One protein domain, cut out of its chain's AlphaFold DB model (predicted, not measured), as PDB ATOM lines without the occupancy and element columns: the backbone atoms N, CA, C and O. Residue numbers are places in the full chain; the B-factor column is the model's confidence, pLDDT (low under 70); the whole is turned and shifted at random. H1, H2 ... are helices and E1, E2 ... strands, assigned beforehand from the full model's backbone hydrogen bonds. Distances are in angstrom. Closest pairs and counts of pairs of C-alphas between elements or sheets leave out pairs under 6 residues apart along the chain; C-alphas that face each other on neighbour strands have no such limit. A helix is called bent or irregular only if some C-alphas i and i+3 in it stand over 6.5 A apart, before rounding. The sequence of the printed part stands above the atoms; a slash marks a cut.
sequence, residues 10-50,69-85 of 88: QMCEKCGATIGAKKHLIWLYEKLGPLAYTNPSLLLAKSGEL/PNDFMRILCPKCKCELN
ATOM      1  N   GLN A  10     -37.410   0.304 -51.807       88.12
ATOM      2  CA  GLN A  10     -38.074   0.457 -50.527       88.12
ATOM      3  C   GLN A  10     -38.415   1.929 -50.289       88.12
ATOM      4  O   GLN A  10     -37.541   2.804 -50.323       88.12
ATOM      5  N   MET A  11     -39.688   2.190 -49.999       88.94
ATOM      6  CA  MET A  11     -40.195   3.511 -49.632       88.94
ATOM      7  C   MET A  11     -40.389   3.612 -48.116       88.94
ATOM      8  O   MET A  11     -40.601   2.610 -47.431       88.94
ATOM      9  N   CYS A  12     -40.293   4.834 -47.601       87.50
ATOM     10  CA  CYS A  12     -40.622   5.168 -46.222       87.50
ATOM     11  C   CYS A  12     -42.134   5.084 -46.001       87.50
ATOM     12  O   CYS A  12     -42.896   5.740 -46.706       87.50
ATOM     13  N   GLU A  13     -42.558   4.358 -44.972       86.44
ATOM     14  CA  GLU A  13     -43.980   4.164 -44.653       86.44
ATOM     15  C   GLU A  13     -44.649   5.407 -44.035       86.44
ATOM     16  O   GLU A  13     -45.870   5.447 -43.939       86.44
ATOM     17  N   LYS A  14     -43.867   6.425 -43.636       83.75
ATOM     18  CA  LYS A  14     -44.379   7.700 -43.096       83.75
ATOM     19  C   LYS A  14     -44.456   8.809 -44.147       83.75
ATOM     20  O   LYS A  14     -45.476   9.466 -44.269       83.75
ATOM     21  N   CYS A  15     -43.369   9.059 -44.880       84.81
ATOM     22  CA  CYS A  15     -43.277  10.199 -45.806       84.81
ATOM     23  C   CYS A  15     -43.181   9.808 -47.284       84.81
ATOM     24  O   CYS A  15     -43.015  10.681 -48.131       84.81
ATOM     25  N   GLY A  16     -43.180   8.513 -47.608       85.25
ATOM     26  CA  GLY A  16     -43.055   8.025 -48.983       85.25
ATOM     27  C   GLY A  16     -41.671   8.202 -49.620       85.25
ATOM     28  O   GLY A  16     -41.466   7.759 -50.745       85.25
ATOM     29  N   ALA A  17     -40.694   8.807 -48.937       88.69
ATOM     30  CA  ALA A  17     -39.353   8.989 -49.494       88.69
ATOM     31  C   ALA A  17     -38.682   7.648 -49.840       88.69
ATOM     32  O   ALA A  17     -38.743   6.695 -49.059       88.69
ATOM     33  N   THR A  18     -37.990   7.587 -50.979       89.69
ATOM     34  CA  THR A  18     -37.182   6.425 -51.370       89.69
ATOM     35  C   THR A  18     -35.994   6.271 -50.423       89.69
ATOM     36  O   THR A  18     -35.192   7.189 -50.268       89.69
ATOM     37  N   ILE A  19     -35.876   5.105 -49.786       89.06
ATOM     38  CA  ILE A  19     -34.770   4.788 -48.870       89.06
ATOM     39  C   ILE A  19     -33.604   4.173 -49.649       89.06
ATOM     40  O   ILE A  19     -32.450   4.525 -49.425       89.06
ATOM     41  N   GLY A  20     -33.907   3.258 -50.570       87.75
ATOM     42  CA  GLY A  20     -32.924   2.548 -51.386       87.75
ATOM     43  C   GLY A  20     -33.485   1.236 -51.926       87.75
ATOM     44  O   GLY A  20     -34.671   0.951 -51.774       87.75
ATOM     45  N   ALA A  21     -32.635   0.420 -52.546       90.62
ATOM     46  CA  ALA A  21     -33.036  -0.909 -52.998       90.62
ATOM     47  C   ALA A  21     -33.282  -1.838 -51.802       90.62
ATOM     48  O   ALA A  21     -32.450  -1.934 -50.897       90.62
ATOM     49  N   LYS A  22     -34.378  -2.597 -51.838       88.88
ATOM     50  CA  LYS A  22     -34.721  -3.593 -50.812       88.88
ATOM     51  C   LYS A  22     -33.573  -4.576 -50.585       88.88
ATOM     52  O   LYS A  22     -33.126  -4.769 -49.457       88.88
ATOM     53  N   LYS A  23     -32.990  -5.079 -51.681       89.94
ATOM     54  CA  LYS A  23     -31.814  -5.966 -51.675       89.94
ATOM     55  C   LYS A  23     -30.631  -5.386 -50.892       89.94
ATOM     56  O   LYS A  23     -29.905  -6.132 -50.240       89.94
ATOM     57  N   HIS A  24     -30.434  -4.068 -50.936       90.88
ATOM     58  CA  HIS A  24     -29.350  -3.415 -50.207       90.88
ATOM     59  C   HIS A  24     -29.609  -3.397 -48.695       90.88
ATOM     60  O   HIS A  24     -28.687  -3.634 -47.921       90.88
ATOM     61  N   LEU A  25     -30.858  -3.189 -48.270       89.38
ATOM     62  CA  LEU A  25     -31.235  -3.236 -46.853       89.38
ATOM     63  C   LEU A  25     -31.055  -4.637 -46.263       89.38
ATOM     64  O   LEU A  25     -30.525  -4.775 -45.164       89.38
ATOM     65  N   ILE A  26     -31.432  -5.671 -47.017       90.75
ATOM     66  CA  ILE A  26     -31.207  -7.071 -46.632       90.75
ATOM     67  C   ILE A  26     -29.711  -7.370 -46.556       90.75
ATOM     68  O   ILE A  26     -29.238  -7.908 -45.561       90.75
ATOM     69  N   TRP A  27     -28.940  -6.980 -47.574       93.50
ATOM     70  CA  TRP A  27     -27.487  -7.151 -47.555       93.50
ATOM     71  C   TRP A  27     -26.851  -6.465 -46.341       93.50
ATOM     72  O   TRP A  27     -25.980  -7.042 -45.693       93.50
ATOM     73  N   LEU A  28     -27.319  -5.264 -45.993       92.12
ATOM     74  CA  LEU A  28     -26.850  -4.534 -44.821       92.12
ATOM     75  C   LEU A  28     -27.217  -5.249 -43.513       92.12
ATOM     76  O   LEU A  28     -26.378  -5.317 -42.617       92.12
ATOM     77  N   TYR A  29     -28.425  -5.814 -43.410       92.56
ATOM     78  CA  TYR A  29     -28.836  -6.644 -42.272       92.56
ATOM     79  C   TYR A  29     -27.870  -7.819 -42.071       92.56
ATOM     80  O   TYR A  29     -27.323  -7.985 -40.981       92.56
ATOM     81  N   GLU A  30     -27.582  -8.577 -43.134       93.19
ATOM     82  CA  GLU A  30     -26.657  -9.720 -43.082       93.19
ATOM     83  C   GLU A  30     -25.230  -9.291 -42.711       93.19
ATOM     84  O   GLU A  30     -24.535  -9.987 -41.971       93.19
ATOM     85  N   LYS A  31     -24.777  -8.127 -43.196       95.81
ATOM     86  CA  LYS A  31     -23.435  -7.608 -42.891       95.81
ATOM     87  C   LYS A  31     -23.281  -7.110 -41.462       95.81
ATOM     88  O   LYS A  31     -22.196  -7.244 -40.901       95.81
ATOM     89  N   LEU A  32     -24.330  -6.536 -40.883       93.50
ATOM     90  CA  LEU A  32     -24.323  -6.052 -39.502       93.50
ATOM     91  C   LEU A  32     -24.579  -7.172 -38.484       93.50
ATOM     92  O   LEU A  32     -24.202  -7.031 -37.318       93.50
ATOM     93  N   GLY A  33     -25.212  -8.272 -38.904       92.19
ATOM     94  CA  GLY A  33     -25.489  -9.426 -38.055       92.19
ATOM     95  C   GLY A  33     -26.268  -9.022 -36.793       92.19
ATOM     96  O   GLY A  33     -27.300  -8.360 -36.907       92.19
ATOM     97  N   PRO A  34     -25.786  -9.346 -35.576       93.75
ATOM     98  CA  PRO A  34     -26.489  -9.017 -34.334       93.75
ATOM     99  C   PRO A  34     -26.763  -7.519 -34.119       93.75
ATOM    100  O   PRO A  34     -27.733  -7.155 -33.457       93.75
ATOM    101  N   LEU A  35     -25.948  -6.625 -34.686       92.31
ATOM    102  CA  LEU A  35     -26.171  -5.181 -34.547       92.31
ATOM    103  C   LEU A  35     -27.433  -4.720 -35.289       92.31
ATOM    104  O   LEU A  35     -28.048  -3.726 -34.895       92.31
ATOM    105  N   ALA A  36     -27.861  -5.453 -36.320       90.75
ATOM    106  CA  ALA A  36     -29.049  -5.120 -37.096       90.75
ATOM    107  C   ALA A  36     -30.342  -5.185 -36.264       90.75
ATOM    108  O   ALA A  36     -31.278  -4.443 -36.558       90.75
ATOM    109  N   TYR A  37     -30.379  -5.982 -35.186       88.88
ATOM    110  CA  TYR A  37     -31.534  -6.067 -34.279       88.88
ATOM    111  C   TYR A  37     -31.848  -4.747 -33.567       88.88
ATOM    112  O   TYR A  37     -32.984  -4.520 -33.166       88.88
ATOM    113  N   THR A  38     -30.868  -3.844 -33.445       88.50
ATOM    114  CA  THR A  38     -31.076  -2.509 -32.855       88.50
ATOM    115  C   THR A  38     -31.777  -1.536 -33.805       88.50
ATOM    116  O   THR A  38     -32.174  -0.442 -33.404       88.50
ATOM    117  N   ASN A  39     -31.932  -1.907 -35.080       88.75
ATOM    118  CA  ASN A  39     -32.549  -1.076 -36.097       88.75
ATOM    119  C   ASN A  39     -33.842  -1.729 -36.613       88.75
ATOM    120  O   ASN A  39     -33.772  -2.593 -37.492       88.75
ATOM    121  N   PRO A  40     -35.020  -1.267 -36.149       87.94
ATOM    122  CA  PRO A  40     -36.307  -1.826 -36.553       87.94
ATOM    123  C   PRO A  40     -36.490  -1.903 -38.069       87.94
ATOM    124  O   PRO A  40     -36.960  -2.910 -38.579       87.94
ATOM    125  N   SER A  41     -36.030  -0.898 -38.822       87.62
ATOM    126  CA  SER A  41     -36.172  -0.896 -40.282       87.62
ATOM    127  C   SER A  41     -35.347  -1.990 -40.971       87.62
ATOM    128  O   SER A  41     -35.792  -2.529 -41.979       87.62
ATOM    129  N   LEU A  42     -34.173  -2.355 -40.435       89.44
ATOM    130  CA  LEU A  42     -33.377  -3.467 -40.978       89.44
ATOM    131  C   LEU A  42     -33.979  -4.817 -40.596       89.44
ATOM    132  O   LEU A  42     -34.047  -5.716 -41.431       89.44
ATOM    133  N   LEU A  43     -34.453  -4.936 -39.355       89.50
ATOM    134  CA  LEU A  43     -35.148  -6.129 -38.885       89.50
ATOM    135  C   LEU A  43     -36.397  -6.419 -39.732       89.50
ATOM    136  O   LEU A  43     -36.602  -7.551 -40.168       89.50
ATOM    137  N   LEU A  44     -37.188  -5.382 -40.019       87.81
ATOM    138  CA  LEU A  44     -38.380  -5.469 -40.862       87.81
ATOM    139  C   LEU A  44     -38.043  -5.748 -42.330       87.81
ATOM    140  O   LEU A  44     -38.741  -6.522 -42.979       87.81
ATOM    141  N   ALA A  45     -36.954  -5.177 -42.854       86.50
ATOM    142  CA  ALA A  45     -36.508  -5.466 -44.217       86.50
ATOM    143  C   ALA A  45     -36.190  -6.960 -44.409       86.50
ATOM    144  O   ALA A  45     -36.545  -7.529 -45.441       86.50
ATOM    145  N   LYS A  46     -35.580  -7.611 -43.407       85.56
ATOM    146  CA  LYS A  46     -35.314  -9.054 -43.447       85.56
ATOM    147  C   LYS A  46     -36.570  -9.896 -43.206       85.56
ATOM    148  O   LYS A  46     -36.773 -10.893 -43.895       85.56
ATOM    149  N   SER A  47     -37.434  -9.513 -42.263       82.00
ATOM    150  CA  SER A  47     -38.679 -10.254 -41.991       82.00
ATOM    151  C   SER A  47     -39.683 -10.176 -43.148       82.00
ATOM    152  O   SER A  47     -40.446 -11.118 -43.368       82.00
ATOM    153  N   GLY A  48     -39.646  -9.094 -43.929       75.00
ATOM    154  CA  GLY A  48     -40.420  -8.940 -45.156       75.00
ATOM    155  C   GLY A  48     -40.056  -9.959 -46.240       75.00
ATOM    156  O   GLY A  48     -40.941 -10.361 -46.987       75.00
ATOM    157  N   GLU A  49     -38.808 -10.443 -46.300       63.66
ATOM    158  CA  GLU A  49     -38.441 -11.565 -47.187       63.66
ATOM    159  C   GLU A  49     -39.081 -12.889 -46.753       63.66
ATOM    160  O   GLU A  49     -39.387 -13.736 -47.588       63.66
ATOM    161  N   LEU A  50     -39.270 -13.076 -45.444       57.34
ATOM    162  CA  LEU A  50     -39.872 -14.278 -44.856       57.34
ATOM    163  C   LEU A  50     -41.406 -14.259 -44.936       57.34
ATOM    164  O   LEU A  50     -42.048 -15.303 -44.808       57.34
ATOM    165  N   PRO A  69     -46.656   4.765 -30.940       80.00
ATOM    166  CA  PRO A  69     -45.754   3.652 -30.627       80.00
ATOM    167  C   PRO A  69     -45.513   2.702 -31.811       80.00
ATOM    168  O   PRO A  69     -44.438   2.123 -31.944       80.00
ATOM    169  N   ASN A  70     -46.498   2.572 -32.706       82.62
ATOM    170  CA  ASN A  70     -46.380   1.756 -33.911       82.62
ATOM    171  C   ASN A  70     -45.342   2.297 -34.913       82.62
ATOM    172  O   ASN A  70     -44.797   1.520 -35.689       82.62
ATOM    173  N   ASP A  71     -45.021   3.596 -34.888       82.81
ATOM    174  CA  ASP A  71     -44.039   4.186 -35.805       82.81
ATOM    175  C   ASP A  71     -42.615   3.666 -35.560       82.81
ATOM    176  O   ASP A  71     -41.806   3.623 -36.485       82.81
ATOM    177  N   PHE A  72     -42.316   3.179 -34.352       83.38
ATOM    178  CA  PHE A  72     -41.037   2.529 -34.046       83.38
ATOM    179  C   PHE A  72     -40.862   1.179 -34.757       83.38
ATOM    180  O   PHE A  72     -39.729   0.728 -34.917       83.38
ATOM    181  N   MET A  73     -41.951   0.549 -35.211       85.75
ATOM    182  CA  MET A  73     -41.959  -0.729 -35.936       85.75
ATOM    183  C   MET A  73     -42.377  -0.556 -37.402       85.75
ATOM    184  O   MET A  73     -43.084  -1.390 -37.963       85.75
ATOM    185  N   ARG A  74     -41.903   0.524 -38.032       86.12
ATOM    186  CA  ARG A  74     -42.087   0.818 -39.460       86.12
ATOM    187  C   ARG A  74     -40.757   0.918 -40.204       86.12
ATOM    188  O   ARG A  74     -39.699   1.189 -39.619       86.12
ATOM    189  N   ILE A  75     -40.793   0.731 -41.521       88.19
ATOM    190  CA  ILE A  75     -39.636   1.017 -42.379       88.19
ATOM    191  C   ILE A  75     -39.606   2.520 -42.671       88.19
ATOM    192  O   ILE A  75     -40.432   3.048 -43.418       88.19
ATOM    193  N   LEU A  76     -38.636   3.224 -42.078       88.38
ATOM    194  CA  LEU A  76     -38.558   4.683 -42.111       88.38
ATOM    195  C   LEU A  76     -37.244   5.181 -42.707       88.38
ATOM    196  O   LEU A  76     -36.180   4.591 -42.514       88.38
ATOM    197  N   CYS A  77     -37.310   6.321 -43.395       88.81
ATOM    198  CA  CYS A  77     -36.115   7.031 -43.832       88.81
ATOM    199  C   CYS A  77     -35.370   7.651 -42.629       88.81
ATOM    200  O   CYS A  77     -35.980   7.881 -41.578       88.81
ATOM    201  N   PRO A  78     -34.074   7.997 -42.773       87.75
ATOM    202  CA  PRO A  78     -33.294   8.592 -41.687       87.75
ATOM    203  C   PRO A  78     -33.939   9.845 -41.082       87.75
ATOM    204  O   PRO A  78     -33.926  10.011 -39.868       87.75
ATOM    205  N   LYS A  79     -34.574  10.685 -41.911       88.12
ATOM    206  CA  LYS A  79     -35.260  11.905 -41.463       88.12
ATOM    207  C   LYS A  79     -36.423  11.592 -40.513       88.12
ATOM    208  O   LYS A  79     -36.423  12.064 -39.382       88.12
ATOM    209  N   CYS A  80     -37.368  10.756 -40.944       86.69
ATOM    210  CA  CYS A  80     -38.530  10.385 -40.133       86.69
ATOM    211  C   CYS A  80     -38.141   9.566 -38.902       86.69
ATOM    212  O   CYS A  80     -38.735   9.733 -37.844       86.69
ATOM    213  N   LYS A  81     -37.117   8.713 -39.013       87.12
ATOM    214  CA  LYS A  81     -36.599   7.966 -37.866       87.12
ATOM    215  C   LYS A  81     -36.002   8.898 -36.803       87.12
ATOM    216  O   LYS A  81     -36.206   8.667 -35.618       87.12
ATOM    217  N   CYS A  82     -35.300   9.959 -37.206       85.75
ATOM    218  CA  CYS A  82     -34.771  10.955 -36.271       85.75
ATOM    219  C   CYS A  82     -35.865  11.747 -35.540       85.75
ATOM    220  O   CYS A  82     -35.626  12.157 -34.410       85.75
ATOM    221  N   GLU A  83     -37.034  11.954 -36.153       85.25
ATOM    222  CA  GLU A  83     -38.186  12.604 -35.502       85.25
ATOM    223  C   GLU A  83     -38.769  11.751 -34.364       85.25
ATOM    224  O   GLU A  83     -39.300  12.307 -33.411       85.25
ATOM    225  N   LEU A  84     -38.642  10.418 -34.440       80.00
ATOM    226  CA  LEU A  84     -39.108   9.493 -33.397       80.00
ATOM    227  C   LEU A  84     -38.190   9.425 -32.177       80.00
ATOM    228  O   LEU A  84     -38.617   8.992 -31.107       80.00
ATOM    229  N   ASN A  85     -36.920   9.798 -32.327       76.88
ATOM    230  CA  ASN A  85     -36.008   9.805 -31.197       76.88
ATOM    231  C   ASN A  85     -36.421  10.932 -30.253       76.88
ATOM    232  O   ASN A  85     -36.309  12.109 -30.598       76.88
TER     233      ASN A  85
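Overview. This is residues 10 to 50 and 69 to 85 of the 88 residues of an uncharacterized protein of marine sediment metagenome (UniProt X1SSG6). This is a small two-sided helical domain: on one side the kinked helix H1 turns over and H2 folds back onto it, and on the other side are the short helices H3 and H4 and the loop of residues 12 to 17. E1 runs along one edge from that loop to H1, and at another place the first residue of H2 meets the last of H3. The printed part has 58 residues, with one named strand and four named helices in the order E1, H1, H2, H3, H4. The class is mostly helix. The whole is compact, with a radius of gyration of the C-alphas of 10.7 A, and rounded, with spans of 26 by 20 by 18 A.

Along the chain. Start at Gln 10, whose C-alpha is at (-38.074, 0.457, -50.527). Go on to C-alpha 18 at (-37.182, 6.425, -51.370), where E1 begins; it holds residues 18 to 21 and is 8.6 A long. H1 follows over residues 22 to 38, 18.4 A from first to last C-alpha. Near residue 32 you find a kink of 109 degrees, and H1 is irregular: C-alphas 31 and 34 are 9.2 A apart. H2 holds residues 40 to 50 and is 15.4 A long. Beyond the cut, H3 runs from residue 69 to 73 over 7.9 A, and H4 from residue 78 to 84 over 10.2 A, ending at C-alpha 84 at (-39.108, 9.493, -33.397).

Arrangement. Look first at residues 10 to 11, which pair antiparallel with residues 18 to 20 of E1; E1 pairs with no named strand. E1 and H1 meet only through their link. E1 and H4 are apart, but only just, at 8.3 A. H1 and H2 touch, with the closest C-alphas, those of Ile 26 and Lys 46, 5.6 A apart. They run opposite ways at a steep tilt of 59 degrees. H2 and H3 touch, the closest C-alphas being those of Pro 40 and Met 73, 5.8 A apart. H3 and H4 only just touch, with 3 pairs of C-alphas within 8 A, the closest those of Phe 72 and Leu 84 at 7.3 A. H1 and H4 are apart, as are H2 and H4. In H4 every O i to N i+4 pair is within hydrogen-bond range; in H1 8 of 13 are, in H2 5 of 7, and in H3 0 of 1, beside 2 of 2 O i to N i+3 pairs.

Size, cuts and confidence. The C-alphas farthest apart, those of Leu 50 and Glu 83, are 28.5 A apart. Residues 51 to 68 are not printed, and C-alphas 50 and 69 are 23.6 A apart across this cut. The links E1 to H1, H1 to H2 and H3 to H4 are tight. The mean pLDDT of the printed part is 86.8, and residues 49 to 50 of H2 are under 70.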